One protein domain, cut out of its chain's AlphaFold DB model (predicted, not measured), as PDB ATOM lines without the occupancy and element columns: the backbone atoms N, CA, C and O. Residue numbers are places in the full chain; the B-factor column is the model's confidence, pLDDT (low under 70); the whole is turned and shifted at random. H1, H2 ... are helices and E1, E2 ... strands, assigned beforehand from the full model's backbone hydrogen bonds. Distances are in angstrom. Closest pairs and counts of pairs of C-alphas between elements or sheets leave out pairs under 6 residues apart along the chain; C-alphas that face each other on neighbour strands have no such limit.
ATOM      1  N   GLY A 365      83.782 163.475 178.380       94.69
ATOM      2  CA  GLY A 365      85.154 163.717 178.820       94.69
ATOM      3  C   GLY A 365      86.209 163.250 177.834       94.69
ATOM      4  O   GLY A 365      85.996 162.330 177.047       94.69
ATOM      5  N   THR A 366      87.390 163.859 177.926       96.12
ATOM      6  CA  THR A 366      88.547 163.514 177.086       96.12
ATOM      7  C   THR A 366      89.090 162.112 177.363       96.12
ATOM      8  O   THR A 366      89.835 161.566 176.550       96.12
ATOM      9  N   GLY A 367      88.781 161.536 178.531       94.88
ATOM     10  CA  GLY A 367      89.365 160.280 179.006       94.88
ATOM     11  C   GLY A 367      90.831 160.402 179.439       94.88
ATOM     12  O   GLY A 367      91.440 159.388 179.783       94.88
ATOM     13  N   LYS A 368      91.389 161.619 179.435       96.31
ATOM     14  CA  LYS A 368      92.768 161.924 179.828       96.31
ATOM     15  C   LYS A 368      92.851 162.361 181.284       96.31
ATOM     16  O   LYS A 368      91.857 162.742 181.894       96.31
ATOM     17  N   TYR A 369      94.053 162.330 181.841       95.75
ATOM     18  CA  TYR A 369      94.335 162.754 183.205       95.75
ATOM     19  C   TYR A 369      94.791 164.208 183.239       95.75
ATOM     20  O   TYR A 369      95.526 164.666 182.363       95.75
ATOM     21  N   TYR A 370      94.377 164.928 184.273       95.50
ATOM     22  CA  TYR A 370      94.805 166.289 184.561       95.50
ATOM     23  C   TYR A 370      95.144 166.429 186.048       95.50
ATOM     24  O   TYR A 370      94.758 165.597 186.871       95.50
ATOM     25  N   LYS A 371      95.887 167.485 186.395       94.12
ATOM     26  CA  LYS A 371      96.232 167.788 187.787       94.12
ATOM     27  C   LYS A 371      94.953 168.069 188.590       94.12
ATOM     28  O   LYS A 371      94.188 168.955 188.206       94.12
ATOM     29  N   GLY A 372      94.744 167.346 189.691       90.25
ATOM     30  CA  GLY A 372      93.683 167.631 190.659       90.25
ATOM     31  C   GLY A 372      93.776 169.051 191.228       90.25
ATOM     32  O   GLY A 372      94.799 169.731 191.097       90.25
ATOM     33  N   SER A 373      92.685 169.520 191.833       82.62
ATOM     34  CA  SER A 373      92.713 170.787 192.571       82.62
ATOM     35  C   SER A 373      93.589 170.651 193.816       82.62
ATOM     36  O   SER A 373      93.815 169.541 194.286       82.62
ATOM     37  N   ASP A 374      94.074 171.764 194.363       74.31
ATOM     38  CA  ASP A 374      94.957 171.715 195.537       74.31
ATOM     39  C   ASP A 374      94.270 171.060 196.760       74.31
ATOM     40  O   ASP A 374      94.945 170.466 197.599       74.31
ATOM     41  N   ASP A 375      92.932 171.087 196.817       75.88
ATOM     42  CA  ASP A 375      92.122 170.405 197.838       75.88
ATOM     43  C   ASP A 375      92.062 168.877 197.652       75.88
ATOM     44  O   ASP A 375      91.827 168.149 198.616       75.88
ATOM     45  N   ASP A 376      92.284 168.379 196.430       69.62
ATOM     46  CA  ASP A 376      92.322 166.942 196.124       69.62
ATOM     47  C   ASP A 376      93.674 166.315 196.538       69.62
ATOM     48  O   ASP A 376      93.849 165.098 196.500       69.62
ATOM     49  N   GLY A 377      94.648 167.135 196.945       79.38
ATOM     50  CA  GLY A 377      96.032 166.717 197.118       79.38
ATOM     51  C   GLY A 377      96.759 166.547 195.782       79.38
ATOM     52  O   GLY A 377      96.266 166.887 194.705       79.38
ATOM     53  N   GLU A 378      97.988 166.039 195.839       87.62
ATOM     54  CA  GLU A 378      98.808 165.853 194.643       87.62
ATOM     55  C   GLU A 378      98.464 164.556 193.913       87.62
ATOM     56  O   GLU A 378      99.161 163.546 194.011       87.62
ATOM     57  N   MET A 379      97.350 164.599 193.189       91.56
ATOM     58  CA  MET A 379      96.836 163.474 192.422       91.56
ATOM     59  C   MET A 379      96.411 163.870 191.007       91.56
ATOM     60  O   MET A 379      96.161 165.034 190.683       91.56
ATOM     61  N   CYS A 380      96.304 162.858 190.162       94.38
ATOM     62  CA  CYS A 380      95.849 162.928 188.790       94.38
ATOM     63  C   CYS A 380      94.403 162.452 188.698       94.38
ATOM     64  O   CYS A 380      94.069 161.334 189.087       94.38
ATOM     65  N   VAL A 381      93.547 163.314 188.158       94.88
ATOM     66  CA  VAL A 381      92.111 163.076 188.013       94.88
ATOM     67  C   VAL A 381      91.813 162.797 186.549       94.88
ATOM     68  O   VAL A 381      92.283 163.521 185.670       94.88
ATOM     69  N   LYS A 382      91.036 161.753 186.269       95.06
ATOM     70  CA  LYS A 382      90.590 161.448 184.910       95.06
ATOM     71  C   LYS A 382      89.412 162.333 184.533       95.06
ATOM     72  O   LYS A 382      88.388 162.353 185.217       95.06
ATOM     73  N   ASP A 383      89.537 163.029 183.415       95.75
ATOM     74  CA  ASP A 383      88.470 163.826 182.834       95.75
ATOM     75  C   ASP A 383      87.425 162.922 182.173       95.75
ATOM     76  O   ASP A 383      87.522 162.537 181.006       95.75
ATOM     77  N   THR A 384      86.443 162.515 182.968       94.50
ATOM     78  CA  THR A 384      85.327 161.663 182.555       94.50
ATOM     79  C   THR A 384      84.134 161.900 183.479       94.50
ATOM     80  O   THR A 384      84.289 162.085 184.687       94.50
ATOM     81  N   GLU A 385      82.936 161.890 182.911       90.06
ATOM     82  CA  GLU A 385      81.652 161.838 183.600       90.06
ATOM     83  C   GLU A 385      81.126 160.394 183.615       90.06
ATOM     84  O   GLU A 385      81.261 159.658 182.639       90.06
ATOM     85  N   GLY A 386      80.509 159.977 184.724       84.12
ATOM     86  CA  GLY A 386      79.917 158.645 184.864       84.12
ATOM     87  C   GLY A 386      80.787 157.650 185.637       84.12
ATOM     88  O   GLY A 386      81.362 157.986 186.672       84.12
ATOM     89  N   THR A 387      80.808 156.386 185.198       81.69
ATOM     90  CA  THR A 387      81.485 155.295 185.918       81.69
ATOM     91  C   THR A 387      82.998 155.406 185.784       81.69
ATOM     92  O   THR A 387      83.554 155.188 184.709       81.69
ATOM     93  N   CYS A 388      83.663 155.696 186.898       86.00
ATOM     94  CA  CYS A 388      85.115 155.698 186.969       86.00
ATOM     95  C   CYS A 388      85.668 154.262 187.022       86.00
ATOM     96  O   CYS A 388      85.054 153.411 187.680       86.00
ATOM     97  N   PRO A 389      86.803 153.960 186.362       84.31
ATOM     98  CA  PRO A 389      87.507 152.701 186.573       84.31
ATOM     99  C   PRO A 389      87.789 152.464 188.061       84.31
ATOM    100  O   PRO A 389      88.029 153.404 188.816       84.31
ATOM    101  N   ALA A 390      87.748 151.202 188.493       82.75
ATOM    102  CA  ALA A 390      87.984 150.860 189.890       82.75
ATOM    103  C   ALA A 390      89.370 151.351 190.346       82.75
ATOM    104  O   ALA A 390      90.369 151.038 189.705       82.75
ATOM    105  N   GLY A 391      89.398 152.101 191.451       81.19
ATOM    106  CA  GLY A 391      90.603 152.712 192.018       81.19
ATOM    107  C   GLY A 391      90.859 154.148 191.548       81.19
ATOM    108  O   GLY A 391      91.394 154.954 192.298       81.19
ATOM    109  N   GLU A 392      90.411 154.528 190.355       88.62
ATOM    110  CA  GLU A 392      90.681 155.867 189.832       88.62
ATOM    111  C   GLU A 392      89.730 156.931 190.396       88.62
ATOM    112  O   GLU A 392      88.612 156.651 190.836       88.62
ATOM    113  N   THR A 393      90.167 158.190 190.317       87.50
ATOM    114  CA  THR A 393      89.318 159.357 190.583       87.50
ATOM    115  C   THR A 393      88.945 160.035 189.272       87.50
ATOM    116  O   THR A 393      89.818 160.472 188.521       87.50
ATOM    117  N   CYS A 394      87.642 160.152 189.002       91.62
ATOM    118  CA  CYS A 394      87.118 160.757 187.780       91.62
ATOM    119  C   CYS A 394      86.232 161.955 188.096       91.62
ATOM    120  O   CYS A 394      85.336 161.882 188.939       91.62
ATOM    121  N   ARG A 395      86.460 163.051 187.379       92.25
ATOM    122  CA  ARG A 395      85.637 164.260 187.413       92.25
ATOM    123  C   ARG A 395      85.877 165.029 186.126       92.25
ATOM    124  O   ARG A 395      86.999 165.057 185.635       92.25
ATOM    125  N   ARG A 396      84.851 165.708 185.611       93.62
ATOM    126  CA  ARG A 396      85.021 166.602 184.462       93.62
ATOM    127  C   ARG A 396      85.990 167.736 184.794       93.62
ATOM    128  O   ARG A 396      85.845 168.407 185.818       93.62
ATOM    129  N   ALA A 397      86.959 167.959 183.916       93.19
ATOM    130  CA  ALA A 397      87.912 169.047 184.031       93.19
ATOM    131  C   ALA A 397      87.189 170.394 183.885       93.19
ATOM    132  O   ALA A 397      86.674 170.739 182.818       93.19
ATOM    133  N   THR A 398      87.174 171.189 184.953       88.50
ATOM    134  CA  THR A 398      86.621 172.552 184.974       88.50
ATOM    135  C   THR A 398      87.739 173.595 184.978       88.50
ATOM    136  O   THR A 398      88.903 173.288 185.221       88.50
ATOM    137  N   GLY A 399      87.406 174.845 184.649       87.19
ATOM    138  CA  GLY A 399      88.377 175.941 184.655       87.19
ATOM    139  C   GLY A 399      89.469 175.805 183.589       87.19
ATOM    140  O   GLY A 399      89.216 175.320 182.479       87.19
ATOM    141  N   TRP A 400      90.670 176.283 183.919       89.75
ATOM    142  CA  TRP A 400      91.812 176.346 183.012       89.75
ATOM    143  C   TRP A 400      92.761 175.160 183.221       89.75
ATOM    144  O   TRP A 400      93.463 175.090 184.225       89.75
ATOM    145  N   VAL A 401      92.798 174.247 182.246       94.06
ATOM    146  CA  VAL A 401      93.716 173.100 182.215       94.06
ATOM    147  C   VAL A 401      94.545 173.179 180.938       94.06
ATOM    148  O   VAL A 401      94.021 173.024 179.837       94.06
ATOM    149  N   SER A 402      95.840 173.451 181.079       92.94
ATOM    150  CA  SER A 402      96.771 173.600 179.951       92.94
ATOM    151  C   SER A 402      97.357 172.267 179.478       92.94
ATOM    152  O   SER A 402      97.606 172.089 178.287       92.94
ATOM    153  N   ASN A 403      97.526 171.304 180.386       95.00
ATOM    154  CA  ASN A 403      98.127 170.005 180.100       95.00
ATOM    155  C   ASN A 403      97.179 168.868 180.476       95.00
ATOM    156  O   ASN A 403      96.590 168.874 181.556       95.00
ATOM    157  N   MET A 404      97.085 167.885 179.587       96.38
ATOM    158  CA  MET A 404      96.409 166.616 179.822       96.38
ATOM    159  C   MET A 404      97.326 165.475 179.404       96.38
ATOM    160  O   MET A 404      98.168 165.638 178.520       96.38
ATOM    161  N   TYR A 405      97.148 164.328 180.041       96.19
ATOM    162  CA  TYR A 405      98.068 163.203 179.971       96.19
ATOM    163  C   TYR A 405      97.306 161.910 179.691       96.19
ATOM    164  O   TYR A 405      96.200 161.719 180.188       96.19
ATOM    165  N   ASP A 406      97.890 160.999 178.918       95.81
ATOM    166  CA  ASP A 406      97.205 159.759 178.531       95.81
ATOM    167  C   ASP A 406      97.200 158.706 179.659       95.81
ATOM    168  O   ASP A 406      96.387 157.784 179.647       95.81
ATOM    169  N   THR A 407      98.093 158.835 180.649       94.38
ATOM    170  CA  THR A 407      98.241 157.888 181.768       94.38
ATOM    171  C   THR A 407      98.448 158.604 183.102       94.38
ATOM    172  O   THR A 407      98.927 159.740 183.136       94.38
ATOM    173  N   ILE A 408      98.153 157.916 184.212       93.19
ATOM    174  CA  ILE A 408      98.462 158.401 185.570       93.19
ATOM    175  C   ILE A 408      99.966 158.670 185.720       93.19
ATOM    176  O   ILE A 408     100.342 159.732 186.193       93.19
ATOM    177  N   ASP A 409     100.819 157.756 185.252       92.75
ATOM    178  CA  ASP A 409     102.284 157.877 185.326       92.75
ATOM    179  C   ASP A 409     102.817 159.151 184.639       92.75
ATOM    180  O   ASP A 409     103.571 159.930 185.233       92.75
ATOM    181  N   SER A 410     102.354 159.421 183.412       95.06
ATOM    182  CA  SER A 410     102.747 160.628 182.672       95.06
ATOM    183  C   SER A 410     102.193 161.903 183.306       95.06
ATOM    184  O   SER A 410     102.882 162.924 183.322       95.06
ATOM    185  N   CYS A 411     100.993 161.838 183.888       95.12
ATOM    186  CA  CYS A 411     100.437 162.936 184.666       95.12
ATOM    187  C   CYS A 411     101.247 163.209 185.938       95.12
ATOM    188  O   CYS A 411     101.619 164.356 186.171       95.12
ATOM    189  N   CYS A 412     101.583 162.184 186.720       93.12
ATOM    190  CA  CYS A 412     102.352 162.336 187.951       93.12
ATOM    191  C   CYS A 412     103.745 162.909 187.676       93.12
ATOM    192  O   CYS A 412     104.151 163.886 188.303       93.12
ATOM    193  N   SER A 413     104.431 162.378 186.665       92.12
ATOM    194  CA  SER A 413     105.762 162.850 186.271       92.12
ATOM    195  C   SER A 413     105.747 164.252 185.645       92.12
ATOM    196  O   SER A 413     106.706 165.008 185.793       92.12
ATOM    197  N   GLY A 414     104.679 164.608 184.922       91.94
ATOM    198  CA  GLY A 414     104.575 165.879 184.201       91.94
ATOM    199  C   GLY A 414     104.004 167.034 185.026       91.94
ATOM    200  O   GLY A 414     104.466 168.167 184.905       91.94
ATOM    201  N   ALA A 415     102.996 166.768 185.859       91.56
ATOM    202  CA  ALA A 415     102.273 167.791 186.614       91.56
ATOM    203  C   ALA A 415     102.902 168.112 187.978       91.56
ATOM    204  O   ALA A 415     102.677 169.208 188.496       91.56
ATOM    205  N   PHE A 416     103.684 167.188 188.550       90.25
ATOM    206  CA  PHE A 416     104.199 167.279 189.917       90.25
ATOM    207  C   PHE A 416     105.722 167.098 189.975       90.25
ATOM    208  O   PHE A 416     106.247 166.124 190.502       90.25
ATOM    209  N   SER A 417     106.466 168.072 189.447       83.69
ATOM    210  CA  SER A 417     107.928 167.970 189.318       83.69
ATOM    211  C   SER A 417     108.703 167.882 190.642       83.69
ATOM    212  O   SER A 417     109.877 167.524 190.634       83.69
ATOM    213  N   THR A 418     108.102 168.280 191.764       84.25
ATOM    214  CA  THR A 418     108.742 168.303 193.098       84.25
ATOM    215  C   THR A 418     108.309 167.151 193.994       84.25
ATOM    216  O   THR A 418     108.750 167.061 195.139       84.25
ATOM    217  N   SER A 419     107.427 166.304 193.492       87.00
ATOM    218  CA  SER A 419     106.674 165.356 194.292       87.00
ATOM    219  C   SER A 419     107.144 163.951 194.018       87.00
ATOM    220  O   SER A 419     107.608 163.640 192.920       87.00
ATOM    221  N   ASN A 420     107.010 163.083 195.012       88.12
ATOM    222  CA  ASN A 420     107.332 161.690 194.808       88.12
ATOM    223  C   ASN A 420     106.302 161.059 193.848       88.12
ATOM    224  O   ASN A 420     105.103 161.083 194.154       88.12
ATOM    225  N   PRO A 421     106.731 160.488 192.707       88.12
ATOM    226  CA  PRO A 421     105.812 159.877 191.753       88.12
ATOM    227  C   PRO A 421     105.020 158.716 192.367       88.12
ATOM    228  O   PRO A 421     103.855 158.552 192.017       88.12
ATOM    229  N   GLU A 422     105.586 157.976 193.328       89.94
ATOM    230  CA  GLU A 422     104.892 156.879 194.019       89.94
ATOM    231  C   GLU A 422     103.695 157.389 194.829       89.94
ATOM    232  O   GLU A 422     102.601 156.835 194.734       89.94
ATOM    233  N   TYR A 423     103.854 158.513 195.543       90.38
ATOM    234  CA  TYR A 423     102.755 159.139 196.287       90.38
ATOM    235  C   TYR A 423     101.623 159.577 195.354       90.38
ATOM    236  O   TYR A 423     100.449 159.295 195.609       90.38
ATOM    237  N   CYS A 424     101.972 160.243 194.249       91.69
ATOM    238  CA  CYS A 424     100.982 160.673 193.269       91.69
ATOM    239  C   CYS A 424     100.262 159.471 192.643       91.69
ATOM    240  O   CYS A 424      99.034 159.483 192.547       91.69
ATOM    241  N   MET A 425     100.981 158.410 192.262       90.56
ATOM    242  CA  MET A 425     100.376 157.204 191.686       90.56
ATOM    243  C   MET A 425      99.426 156.512 192.664       90.56
ATOM    244  O   MET A 425      98.298 156.190 192.278       90.56
ATOM    245  N   ALA A 426      99.844 156.329 193.920       89.44
ATOM    246  CA  ALA A 426      99.025 155.691 194.946       89.44
ATOM    247  C   ALA A 426      97.741 156.487 195.212       89.44
ATOM    248  O   ALA A 426      96.640 155.934 195.202       89.44
ATOM    249  N   THR A 427      97.860 157.811 195.333       89.06
ATOM    250  CA  THR A 427      96.708 158.696 195.567       89.06
ATOM    251  C   THR A 427      95.772 158.749 194.354       89.06
ATOM    252  O   THR A 427      94.554 158.752 194.509       89.06
ATOM    253  N   SER A 428      96.314 158.739 193.131       91.44
ATOM    254  CA  SER A 428      95.529 158.819 191.885       91.44
ATOM    255  C   SER A 428      94.782 157.528 191.543       91.44
ATOM    256  O   SER A 428      93.691 157.580 190.974       91.44
ATOM    257  N   SER A 429      95.391 156.377 191.843       89.19
ATOM    258  CA  SER A 429      94.866 155.047 191.509       89.19
ATOM    259  C   SER A 429      94.160 154.351 192.670       89.19
ATOM    260  O   SER A 429      93.588 153.280 192.470       89.19
ATOM    261  N   GLY A 430      94.247 154.899 193.888       85.94
ATOM    262  CA  GLY A 430      93.735 154.268 195.104       85.94
ATOM    263  C   GLY A 430      94.402 152.927 195.439       85.94
ATOM    264  O   GLY A 430      93.947 152.233 196.349       85.94
ATOM    265  N   VAL A 431      95.448 152.542 194.699       87.38
ATOM    266  CA  VAL A 431      96.230 151.327 194.916       87.38
ATOM    267  C   VAL A 431      97.476 151.720 195.708       87.38
ATOM    268  O   VAL A 431      98.280 152.493 195.193       87.38
ATOM    269  N   PRO A 432      97.656 151.205 196.936       89.44
ATOM    270  CA  PRO A 432      98.863 151.471 197.709       89.44
ATOM    271  C   PRO A 432     100.120 151.010 196.964       89.44
ATOM    272  O   PRO A 432     100.105 149.981 196.287       89.44
TER     273      PRO A 432
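This is residues 365 to 432 of the 559 residues of an uncharacterized protein of Thalassiosira oceanica (UniProt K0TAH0). Little regular structure: a small, rounded body of loops in which helices H1 and H2 pack on a short hairpin, E1 and E2, while the loop of residues 383 to 407 swings out from E2 and returns to H1. Of 68 printed residues, 23 are in named elements, ordered E1, E2, H1, H2; the class is mixed. It is compact, radius of gyration of the C-alphas 10.7 A, spanning 28 by 26 by 22 A.

E1, residues 369 to 371, and E2, residues 380 to 382, form an antiparallel hairpin; N 370 and O 381, 2.9 A apart, are within hydrogen-bond range. H1, residues 408 to 415, comes closest to E1 at the C-alphas of Ala 415 and Lys 371, 6.2 A. H2, residues 421 to 429, comes closest to E2 at the C-alphas of Ser 428 and Cys 380, 5.2 A. H1 and H2 touch, closest at the C-alphas of Cys 412 and Pro 421, 5.7 A, at a steep tilt of 55 degrees, opposite ways. In both, every O i to N i+4 pair is within hydrogen-bond range.

E1, 7.1 A long, begins at C-alpha 369 (94.335, 162.754, 183.205). E2 measures 6.7 A and H1 10.2 A. H2, 12.0 A, ends at C-alpha 429 (94.866, 155.047, 191.509).

The farthest C-alphas, Gly 386 and Thr 418, are 31.5 A apart. The printed part has no cut; the link E2 to H1 is long. Residue 376 has pLDDT under 70.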